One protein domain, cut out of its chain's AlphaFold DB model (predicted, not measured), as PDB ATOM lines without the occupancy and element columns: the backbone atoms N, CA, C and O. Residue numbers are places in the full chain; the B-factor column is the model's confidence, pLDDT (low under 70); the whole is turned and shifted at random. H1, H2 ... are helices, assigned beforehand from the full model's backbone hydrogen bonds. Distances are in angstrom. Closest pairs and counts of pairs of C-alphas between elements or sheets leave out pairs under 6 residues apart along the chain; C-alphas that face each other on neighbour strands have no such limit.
ATOM      1  N   PHE A 406     190.973  -2.209 162.905       88.62
ATOM      2  CA  PHE A 406     189.625  -2.009 162.349       88.62
ATOM      3  C   PHE A 406     189.484  -0.696 161.564       88.62
ATOM      4  O   PHE A 406     188.686  -0.607 160.636       88.62
ATOM      5  N   LEU A 407     190.248   0.340 161.922       90.25
ATOM      6  CA  LEU A 407     190.255   1.590 161.163       90.25
ATOM      7  C   LEU A 407     190.873   1.379 159.776       90.25
ATOM      8  O   LEU A 407     190.295   1.807 158.779       90.25
ATOM      9  N   GLY A 408     192.013   0.688 159.706       91.56
ATOM     10  CA  GLY A 408     192.647   0.332 158.442       91.56
ATOM     11  C   GLY A 408     191.762  -0.567 157.587       91.56
ATOM     12  O   GLY A 408     191.623  -0.308 156.396       91.56
ATOM     13  N   SER A 409     191.069  -1.540 158.187       92.00
ATOM     14  CA  SER A 409     190.129  -2.389 157.447       92.00
ATOM     15  C   SER A 409     188.948  -1.604 156.862       92.00
ATOM     16  O   SER A 409     188.569  -1.856 155.719       92.00
ATOM     17  N   ILE A 410     188.415  -0.606 157.581       91.75
ATOM     18  CA  ILE A 410     187.402   0.326 157.055       91.75
ATOM     19  C   ILE A 410     187.963   1.121 155.870       91.75
ATOM     20  O   ILE A 410     187.320   1.197 154.824       91.75
ATOM     21  N   ILE A 411     189.162   1.697 156.013       91.56
ATOM     22  CA  ILE A 411     189.810   2.482 154.951       91.56
ATOM     23  C   ILE A 411     190.027   1.612 153.707       91.56
ATOM     24  O   ILE A 411     189.622   1.999 152.613       91.56
ATOM     25  N   PHE A 412     190.595   0.415 153.867       92.25
ATOM     26  CA  PHE A 412     190.819  -0.525 152.769       92.25
ATOM     27  C   PHE A 412     189.508  -0.942 152.109       92.25
ATOM     28  O   PHE A 412     189.427  -0.963 150.884       92.25
ATOM     29  N   LYS A 413     188.448  -1.191 152.887       93.50
ATOM     30  CA  LYS A 413     187.127  -1.516 152.339       93.50
ATOM     31  C   LYS A 413     186.562  -0.379 151.483       93.50
ATOM     32  O   LYS A 413     186.020  -0.650 150.413       93.50
ATOM     33  N   PHE A 414     186.721   0.879 151.902       92.81
ATOM     34  CA  PHE A 414     186.336   2.037 151.086       92.81
ATOM     35  C   PHE A 414     187.154   2.136 149.797       92.81
ATOM     36  O   PHE A 414     186.577   2.332 148.730       92.81
ATOM     37  N   VAL A 415     188.476   1.960 149.872       92.06
ATOM     38  CA  VAL A 415     189.348   1.998 148.687       92.06
ATOM     39  C   VAL A 415     188.960   0.902 147.691       92.06
ATOM     40  O   VAL A 415     188.763   1.197 146.514       92.06
ATOM     41  N   ILE A 416     188.762  -0.337 148.156       93.81
ATOM     42  CA  ILE A 416     188.320  -1.464 147.318       93.81
ATOM     43  C   ILE A 416     186.960  -1.166 146.677       93.81
ATOM     44  O   ILE A 416     186.765  -1.463 145.503       93.81
ATOM     45  N   TYR A 417     186.027  -0.561 147.416       93.31
ATOM     46  CA  TYR A 417     184.695  -0.241 146.903       93.31
ATOM     47  C   TYR A 417     184.712   0.829 145.798       93.31
ATOM     48  O   TYR A 417     183.989   0.687 144.816       93.31
ATOM     49  N   PHE A 418     185.525   1.883 145.938       93.25
ATOM     50  CA  PHE A 418     185.560   2.989 144.971       93.25
ATOM     51  C   PHE A 418     186.484   2.744 143.772       93.25
ATOM     52  O   PHE A 418     186.136   3.122 142.657       93.25
ATOM     53  N   PHE A 419     187.651   2.138 143.992       91.81
ATOM     54  CA  PHE A 419     188.690   1.980 142.964       91.81
ATOM     55  C   PHE A 419     188.798   0.541 142.434       91.81
ATOM     56  O   PHE A 419     189.389   0.293 141.386       91.81
ATOM     57  N   GLY A 420     188.206  -0.427 143.135       91.69
ATOM     58  CA  GLY A 420     188.350  -1.843 142.821       91.69
ATOM     59  C   GLY A 420     189.680  -2.430 143.309       91.69
ATOM     60  O   GLY A 420     190.689  -1.741 143.481       91.69
ATOM     61  N   LYS A 421     189.690  -3.751 143.513       91.25
ATOM     62  CA  LYS A 421     190.840  -4.489 144.057       91.25
ATOM     63  C   LYS A 421     192.119  -4.339 143.221       91.25
ATOM     64  O   LYS A 421     193.182  -4.088 143.777       91.25
ATOM     65  N   ASN A 422     192.023  -4.455 141.896       88.88
ATOM     66  CA  ASN A 422     193.201  -4.449 141.017       88.88
ATOM     67  C   ASN A 422     193.926  -3.095 141.023       88.88
ATOM     68  O   ASN A 422     195.153  -3.050 141.069       88.88
ATOM     69  N   GLN A 423     193.174  -1.989 141.030       88.88
ATOM     70  CA  GLN A 423     193.771  -0.659 141.155       88.88
ATOM     71  C   GLN A 423     194.411  -0.484 142.532       88.88
ATOM     72  O   GLN A 423     195.507   0.064 142.626       88.88
ATOM     73  N   PHE A 424     193.790  -1.012 143.590       88.12
ATOM     74  CA  PHE A 424     194.383  -0.966 144.921       88.12
ATOM     75  C   PHE A 424     195.711  -1.737 145.000       88.12
ATOM     76  O   PHE A 424     196.679  -1.201 145.536       88.12
ATOM     77  N   PHE A 425     195.811  -2.924 144.393       87.31
ATOM     78  CA  PHE A 425     197.091  -3.635 144.298       87.31
ATOM     79  C   PHE A 425     198.145  -2.846 143.515       87.31
ATOM     80  O   PHE A 425     199.270  -2.727 143.993       87.31
ATOM     81  N   SER A 426     197.779  -2.215 142.394       85.06
ATOM     82  CA  SER A 426     198.722  -1.368 141.644       85.06
ATOM     83  C   SER A 426     199.215  -0.159 142.454       85.06
ATOM     84  O   SER A 426     200.379   0.229 142.361       85.06
ATOM     85  N   LEU A 427     198.360   0.419 143.309       84.00
ATOM     86  CA  LEU A 427     198.759   1.480 144.237       84.00
ATOM     87  C   LEU A 427     199.742   0.949 145.287       84.00
ATOM     88  O   LEU A 427     200.747   1.600 145.557       84.00
ATOM     89  N   LEU A 428     199.485  -0.231 145.856       81.44
ATOM     90  CA  LEU A 428     200.357  -0.850 146.862       81.44
ATOM     91  C   LEU A 428     201.715  -1.292 146.296       81.44
ATOM     92  O   LEU A 428     202.719  -1.191 146.999       81.44
ATOM     93  N   GLU A 429     201.771  -1.730 145.036       80.38
ATOM     94  CA  GLU A 429     203.031  -2.008 144.330       80.38
ATOM     95  C   GLU A 429     203.890  -0.752 144.205       80.38
ATOM     96  O   GLU A 429     205.075  -0.771 144.546       80.38
ATOM     97  N   ASN A 430     203.271   0.361 143.807       78.81
ATOM     98  CA  ASN A 430     203.948   1.650 143.689       78.81
ATOM     99  C   ASN A 430     204.408   2.199 145.053       78.81
ATOM    100  O   ASN A 430     205.426   2.888 145.132       78.81
ATOM    101  N   PHE A 431     203.710   1.862 146.144       70.06
ATOM    102  CA  PHE A 431     204.102   2.182 147.520       70.06
ATOM    103  C   PHE A 431     205.061   1.133 148.110       70.06
ATOM    104  O   PHE A 431     204.773   0.493 149.117       70.06
ATOM    105  N   GLY A 432     206.243   0.980 147.511       65.88
ATOM    106  CA  GLY A 432     207.345   0.217 148.113       65.88
ATOM    107  C   GLY A 432     207.201  -1.309 148.065       65.88
ATOM    108  O   GLY A 432     207.779  -1.985 148.913       65.88
ATOM    109  N   GLY A 433     206.454  -1.857 147.097       63.19
ATOM    110  CA  GLY A 433     206.379  -3.308 146.868       63.19
ATOM    111  C   GLY A 433     205.598  -4.084 147.933       63.19
ATOM    112  O   GLY A 433     205.900  -5.246 148.203       63.19
ATOM    113  N   LEU A 434     204.593  -3.460 148.555       67.19
ATOM    114  CA  LEU A 434     203.815  -4.049 149.655       67.19
ATOM    115  C   LEU A 434     202.982  -5.278 149.251       67.19
ATOM    116  O   LEU A 434     202.544  -6.027 150.125       67.19
ATOM    117  N   THR A 435     202.781  -5.522 147.955       64.19
ATOM    118  CA  THR A 435     202.106  -6.727 147.441       64.19
ATOM    119  C   THR A 435     202.921  -8.007 147.603       64.19
ATOM    120  O   THR A 435     202.355  -9.090 147.503       64.19
ATOM    121  N   ALA A 436     204.215  -7.914 147.935       66.75
ATOM    122  CA  ALA A 436     205.025  -9.079 148.288       66.75
ATOM    123  C   ALA A 436     204.621  -9.715 149.637       66.75
ATOM    124  O   ALA A 436     205.057 -10.822 149.946       66.75
ATOM    125  N   ASN A 437     203.816  -9.030 150.459       77.69
ATOM    126  CA  ASN A 437     203.353  -9.554 151.739       77.69
ATOM    127  C   ASN A 437     202.033 -10.332 151.579       77.69
ATOM    128  O   ASN A 437     200.965  -9.736 151.424       77.69
ATOM    129  N   GLU A 438     202.109 -11.661 151.681       83.31
ATOM    130  CA  GLU A 438     200.960 -12.569 151.552       83.31
ATOM    131  C   GLU A 438     199.822 -12.259 152.539       83.31
ATOM    132  O   GLU A 438     198.649 -12.363 152.180       83.31
ATOM    133  N   ASP A 439     200.129 -11.819 153.764       82.19
ATOM    134  CA  ASP A 439     199.103 -11.500 154.764       82.19
ATOM    135  C   ASP A 439     198.257 -10.292 154.349       82.19
ATOM    136  O   ASP A 439     197.041 -10.273 154.558       82.19
ATOM    137  N   LEU A 440     198.885  -9.289 153.727       83.88
ATOM    138  CA  LEU A 440     198.193  -8.095 153.241       83.88
ATOM    139  C   LEU A 440     197.297  -8.429 152.044       83.88
ATOM    140  O   LEU A 440     196.160  -7.958 151.975       83.88
ATOM    141  N   VAL A 441     197.785  -9.271 151.131       85.88
ATOM    142  CA  VAL A 441     197.005  -9.766 149.988       85.88
ATOM    143  C   VAL A 441     195.783 -10.540 150.486       85.88
ATOM    144  O   VAL A 441     194.651 -10.196 150.139       85.88
ATOM    145  N   ASN A 442     195.991 -11.490 151.402       88.62
ATOM    146  CA  ASN A 442     194.923 -12.267 152.030       88.62
ATOM    147  C   ASN A 442     193.897 -11.384 152.759       88.62
ATOM    148  O   ASN A 442     192.699 -11.679 152.760       88.62
ATOM    149  N   LEU A 443     194.342 -10.304 153.409       88.75
ATOM    150  CA  LEU A 443     193.449  -9.343 154.054       88.75
ATOM    151  C   LEU A 443     192.556  -8.644 153.022       88.75
ATOM    152  O   LEU A 443     191.344  -8.593 153.212       88.75
ATOM    153  N   ILE A 444     193.133  -8.127 151.936       89.88
ATOM    154  CA  ILE A 444     192.402  -7.403 150.884       89.88
ATOM    155  C   ILE A 444     191.358  -8.306 150.222       89.88
ATOM    156  O   ILE A 444     190.213  -7.887 150.043       89.88
ATOM    157  N   GLU A 445     191.710  -9.557 149.933       90.56
ATOM    158  CA  GLU A 445     190.777 -10.543 149.377       90.56
ATOM    159  C   GLU A 445     189.615 -10.844 150.330       90.56
ATOM    160  O   GLU A 445     188.451 -10.837 149.925       90.56
ATOM    161  N   LYS A 446     189.894 -11.036 151.625       91.25
ATOM    162  CA  LYS A 446     188.836 -11.211 152.633       91.25
ATOM    163  C   LYS A 446     187.950  -9.972 152.731       91.25
ATOM    164  O   LYS A 446     186.731 -10.103 152.824       91.25
ATOM    165  N   LEU A 447     188.538  -8.776 152.702       91.94
ATOM    166  CA  LEU A 447     187.796  -7.520 152.775       91.94
ATOM    167  C   LEU A 447     186.877  -7.324 151.575       91.94
ATOM    168  O   LEU A 447     185.800  -6.768 151.759       91.94
ATOM    169  N   GLU A 448     187.240  -7.785 150.380       90.75
ATOM    170  CA  GLU A 448     186.359  -7.761 149.209       90.75
ATOM    171  C   GLU A 448     185.062  -8.546 149.476       90.75
ATOM    172  O   GLU A 448     183.970  -8.018 149.252       90.75
ATOM    173  N   ILE A 449     185.186  -9.744 150.057       90.56
ATOM    174  CA  ILE A 449     184.074 -10.675 150.313       90.56
ATOM    175  C   ILE A 449     183.187 -10.229 151.487       90.56
ATOM    176  O   ILE A 449     181.968 -10.417 151.447       90.56
ATOM    177  N   ILE A 450     183.776  -9.644 152.538       90.75
ATOM    178  CA  ILE A 450     183.034  -9.224 153.737       90.75
ATOM    179  C   ILE A 450     182.020  -8.131 153.379       90.75
ATOM    180  O   ILE A 450     182.343  -7.115 152.761       90.75
ATOM    181  N   THR A 451     180.781  -8.309 153.813       90.69
ATOM    182  CA  THR A 451     179.670  -7.390 153.557       90.69
ATOM    183  C   THR A 451     179.724  -6.122 154.430       90.69
ATOM    184  O   THR A 451     180.359  -6.074 155.486       90.69
ATOM    185  N   TRP A 452     179.085  -5.039 153.965       91.69
ATOM    186  CA  TRP A 452     179.121  -3.718 154.623       91.69
ATOM    187  C   TRP A 452     178.382  -3.656 155.971       91.69
ATOM    188  O   TRP A 452     178.725  -2.836 156.821       91.69
ATOM    189  N   ASP A 453     177.406  -4.532 156.191       91.50
ATOM    190  CA  ASP A 453     176.671  -4.705 157.452       91.50
ATOM    191  C   ASP A 453     177.605  -4.880 158.667       91.50
ATOM    192  O   ASP A 453     177.404  -4.228 159.695       91.50
ATOM    193  N   LYS A 454     178.683  -5.668 158.536       91.44
ATOM    194  CA  LYS A 454     179.698  -5.871 159.589       91.44
ATOM    195  C   LYS A 454     180.382  -4.562 159.988       91.44
ATOM    196  O   LYS A 454     180.548  -4.270 161.176       91.44
ATOM    197  N   PHE A 455     180.747  -3.749 159.000       92.50
ATOM    198  CA  PHE A 455     181.397  -2.457 159.218       92.50
ATOM    199  C   PHE A 455     180.435  -1.437 159.828       92.50
ATOM    200  O   PHE A 455     180.802  -0.750 160.780       92.50
ATOM    201  N   ILE A 456     179.187  -1.382 159.350       92.62
ATOM    202  CA  ILE A 456     178.152  -0.488 159.888       92.62
ATOM    203  C   ILE A 456     177.890  -0.797 161.365       92.62
ATOM    204  O   ILE A 456     177.892   0.113 162.192       92.62
ATOM    205  N   ILE A 457     177.725  -2.074 161.722       92.69
ATOM    206  CA  ILE A 457     177.515  -2.495 163.115       92.69
ATOM    207  C   ILE A 457     178.716  -2.135 163.996       92.69
ATOM    208  O   ILE A 457     178.536  -1.638 165.109       92.69
ATOM    209  N   THR A 458     179.936  -2.296 163.481       92.94
ATOM    210  CA  THR A 458     181.161  -1.877 164.178       92.94
ATOM    211  C   THR A 458     181.193  -0.362 164.411       92.94
ATOM    212  O   THR A 458     181.479   0.088 165.521       92.94
ATOM    213  N   ILE A 459     180.828   0.440 163.404       93.81
ATOM    214  CA  ILE A 459     180.743   1.902 163.521       93.81
ATOM    215  C   ILE A 459     179.684   2.299 164.558       93.81
ATOM    216  O   ILE A 459     179.978   3.089 165.455       93.81
ATOM    217  N   LEU A 460     178.479   1.725 164.506       94.50
ATOM    218  CA  LEU A 460     177.412   2.007 165.474       94.50
ATOM    219  C   LEU A 460     177.830   1.661 166.908       94.50
ATOM    220  O   LEU A 460     177.609   2.456 167.827       94.50
ATOM    221  N   PHE A 461     178.481   0.513 167.100       94.25
ATOM    222  CA  PHE A 461     179.029   0.131 168.396       94.25
ATOM    223  C   PHE A 461     180.094   1.130 168.873       94.25
ATOM    224  O   PHE A 461     180.040   1.593 170.013       94.25
ATOM    225  N   SER A 462     181.011   1.548 167.993       93.00
ATOM    226  CA  SER A 462     182.037   2.542 168.331       93.00
ATOM    227  C   SER A 462     181.434   3.889 168.760       93.00
ATOM    228  O   SER A 462     181.879   4.477 169.746       93.00
ATOM    229  N   LEU A 463     180.353   4.340 168.111       94.06
ATOM    230  CA  LEU A 463     179.618   5.553 168.486       94.06
ATOM    231  C   LEU A 463     178.956   5.428 169.865       94.06
ATOM    232  O   LEU A 463     178.972   6.379 170.654       94.06
ATOM    233  N   LEU A 464     178.403   4.256 170.187       93.19
ATOM    234  CA  LEU A 464     177.839   3.974 171.508       93.19
ATOM    235  C   LEU A 464     178.919   4.037 172.595       93.19
ATOM    236  O   LEU A 464     178.719   4.683 173.630       93.19
ATOM    237  N   ILE A 465     180.079   3.436 172.337       93.00
ATOM    238  CA  ILE A 465     181.234   3.479 173.238       93.00
ATOM    239  C   ILE A 465     181.747   4.913 173.417       93.00
ATOM    240  O   ILE A 465     181.951   5.349 174.550       93.00
ATOM    241  N   LEU A 466     181.862   5.695 172.341       91.25
ATOM    242  CA  LEU A 466     182.236   7.112 172.413       91.25
ATOM    243  C   LEU A 466     181.255   7.922 173.266       91.25
ATOM    244  O   LEU A 466     181.662   8.785 174.047       91.25
ATOM    245  N   ARG A 467     179.953   7.627 173.181       90.06
ATOM    246  CA  ARG A 467     178.942   8.258 174.038       90.06
ATOM    247  C   ARG A 467     179.132   7.890 175.511       90.06
ATOM    248  O   ARG A 467     179.014   8.773 176.363       90.06
ATOM    249  N   MET A 468     179.420   6.624 175.825       85.38
ATOM    250  CA  MET A 468     179.736   6.185 177.193       85.38
ATOM    251  C   MET A 468     180.999   6.870 177.719       85.38
ATOM    252  O   MET A 468     180.992   7.415 178.824       85.38
ATOM    253  N   PHE A 469     182.049   6.920 176.901       86.81
ATOM    254  CA  PHE A 469     183.300   7.593 177.227       86.81
ATOM    255  C   PHE A 469     183.081   9.081 177.517       86.81
ATOM    256  O   PHE A 469     183.473   9.570 178.572       86.81
ATOM    257  N   ASN A 470     182.348   9.793 176.662       86.12
ATOM    258  CA  ASN A 470     182.034  11.204 176.883       86.12
ATOM    259  C   ASN A 470     181.226  11.449 178.164       86.12
ATOM    260  O   ASN A 470     181.444  12.460 178.828       86.12
ATOM    261  N   LYS A 471     180.323  10.534 178.539       79.50
ATOM    262  CA  LYS A 471     179.633  10.598 179.837       79.50
ATOM    263  C   LYS A 471     180.588  10.394 181.011       79.50
ATOM    264  O   LYS A 471     180.387  11.029 182.033       79.50
ATOM    265  N   SER A 472     181.611   9.552 180.866       74.75
ATOM    266  CA  SER A 472     182.639   9.361 181.901       74.75
ATOM    267  C   SER A 472     183.594  10.549 182.058       74.75
ATOM    268  O   SER A 472     184.310  10.613 183.043       74.75
ATOM    269  N   LEU A 473     183.629  11.484 181.103       75.56
ATOM    270  CA  LEU A 473     184.467  12.689 181.169       75.56
ATOM    271  C   LEU A 473     183.737  13.918 181.732       75.56
ATOM    272  O   LEU A 473     184.362  14.972 181.875       75.56
ATOM    273  N   ARG A 474     182.419  13.819 181.941       63.69
ATOM    274  CA  ARG A 474     181.595  14.846 182.589       63.69
ATOM    275  C   ARG A 474     181.566  14.584 184.084       63.69
ATOM    276  O   ARG A 474     181.618  15.592 184.818       63.69
TER     277      ARG A 474
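What this domain is: This is residues 406 to 474 of the 474 residues of an uncharacterized protein of Actinobacteria bacterium (UniProt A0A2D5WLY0). A small body of three short helices has one long helix, H4, running away from it as an arm, of which residues 460 to 474 stick out free. In the body H2 and H3 run roughly alongside each other in opposite ways, and H1 stands steeply to both, touching H3 and coming near the first turns of H4. The printed part has 69 residues with four named helices, in the order H1, H2, H3, H4, and no named strand; its class is all helix. The whole is loose, with a radius of gyration of the C-alphas of 15.5 A, and elongated, spanning 47 by 24 by 20 A.

How they stand to each other: Begin with H4, residues 452 to 472, the longest helix, which touches no helix. Look at Phe 455 in it: its C-alpha is 7.0 A from that of Ile 410 in H1, residues 406 to 419, the closest pair of these two helices. H1 and H4 are close but not clearly touching, at a steep tilt of 39 degrees, opposite ways. Go on to H3, residues 438 to 449, which touches H1 with residues 444 to 448 alone. Their closest C-alphas, those of Lys 413 and Leu 447, are 6.1 A apart. H1 and H3 run the same way at a steep tilt of 68 degrees, only just short of about perpendicular. Next find H2, residues 421 to 430, which is close to H1 but not clearly touching, the closest C-alphas being those of Ile 416 and Phe 424 at 6.5 A. The lines of H1 and H2 are only just about perpendicular, at 71 degrees. H2 and H3 are close but not clearly touching, at a shallow tilt of 27 degrees, opposite ways; their closest C-alphas, those of Lys 421 and Glu 448, are 7.6 A apart. H4 is apart from H2 and from H3. In H1, H2, H3 and H4 every O i to N i+4 pair is within hydrogen-bond range.

Where its parts are: Find C-alpha 452 at (179.121, -3.718, 154.623); from there H4 runs 30.5 A to C-alpha 472 at (182.639, 9.361, 181.901). Then go to C-alpha 406 at (189.625, -2.009, 162.349), where H1 begins; it is 19.8 A long. H2 measures 14.5 A and H3 17.0 A from first to last C-alpha.

The domain as a whole: The two C-alphas farthest apart, those of Ala 436 and Arg 474, are 47.9 A apart. Without residues 460 to 474, which stand free, the body of 54 residues spans 33 by 21 by 17 A. The printed part has no cut and ends at the chain's last residue, 474. The links H1 to H2 and H3 to H4 are tight, the link H2 to H3 is short, and no link is long. The mean pLDDT of the printed part is 86.7; look for values under 70 at residues 432 to 436 and residue 474.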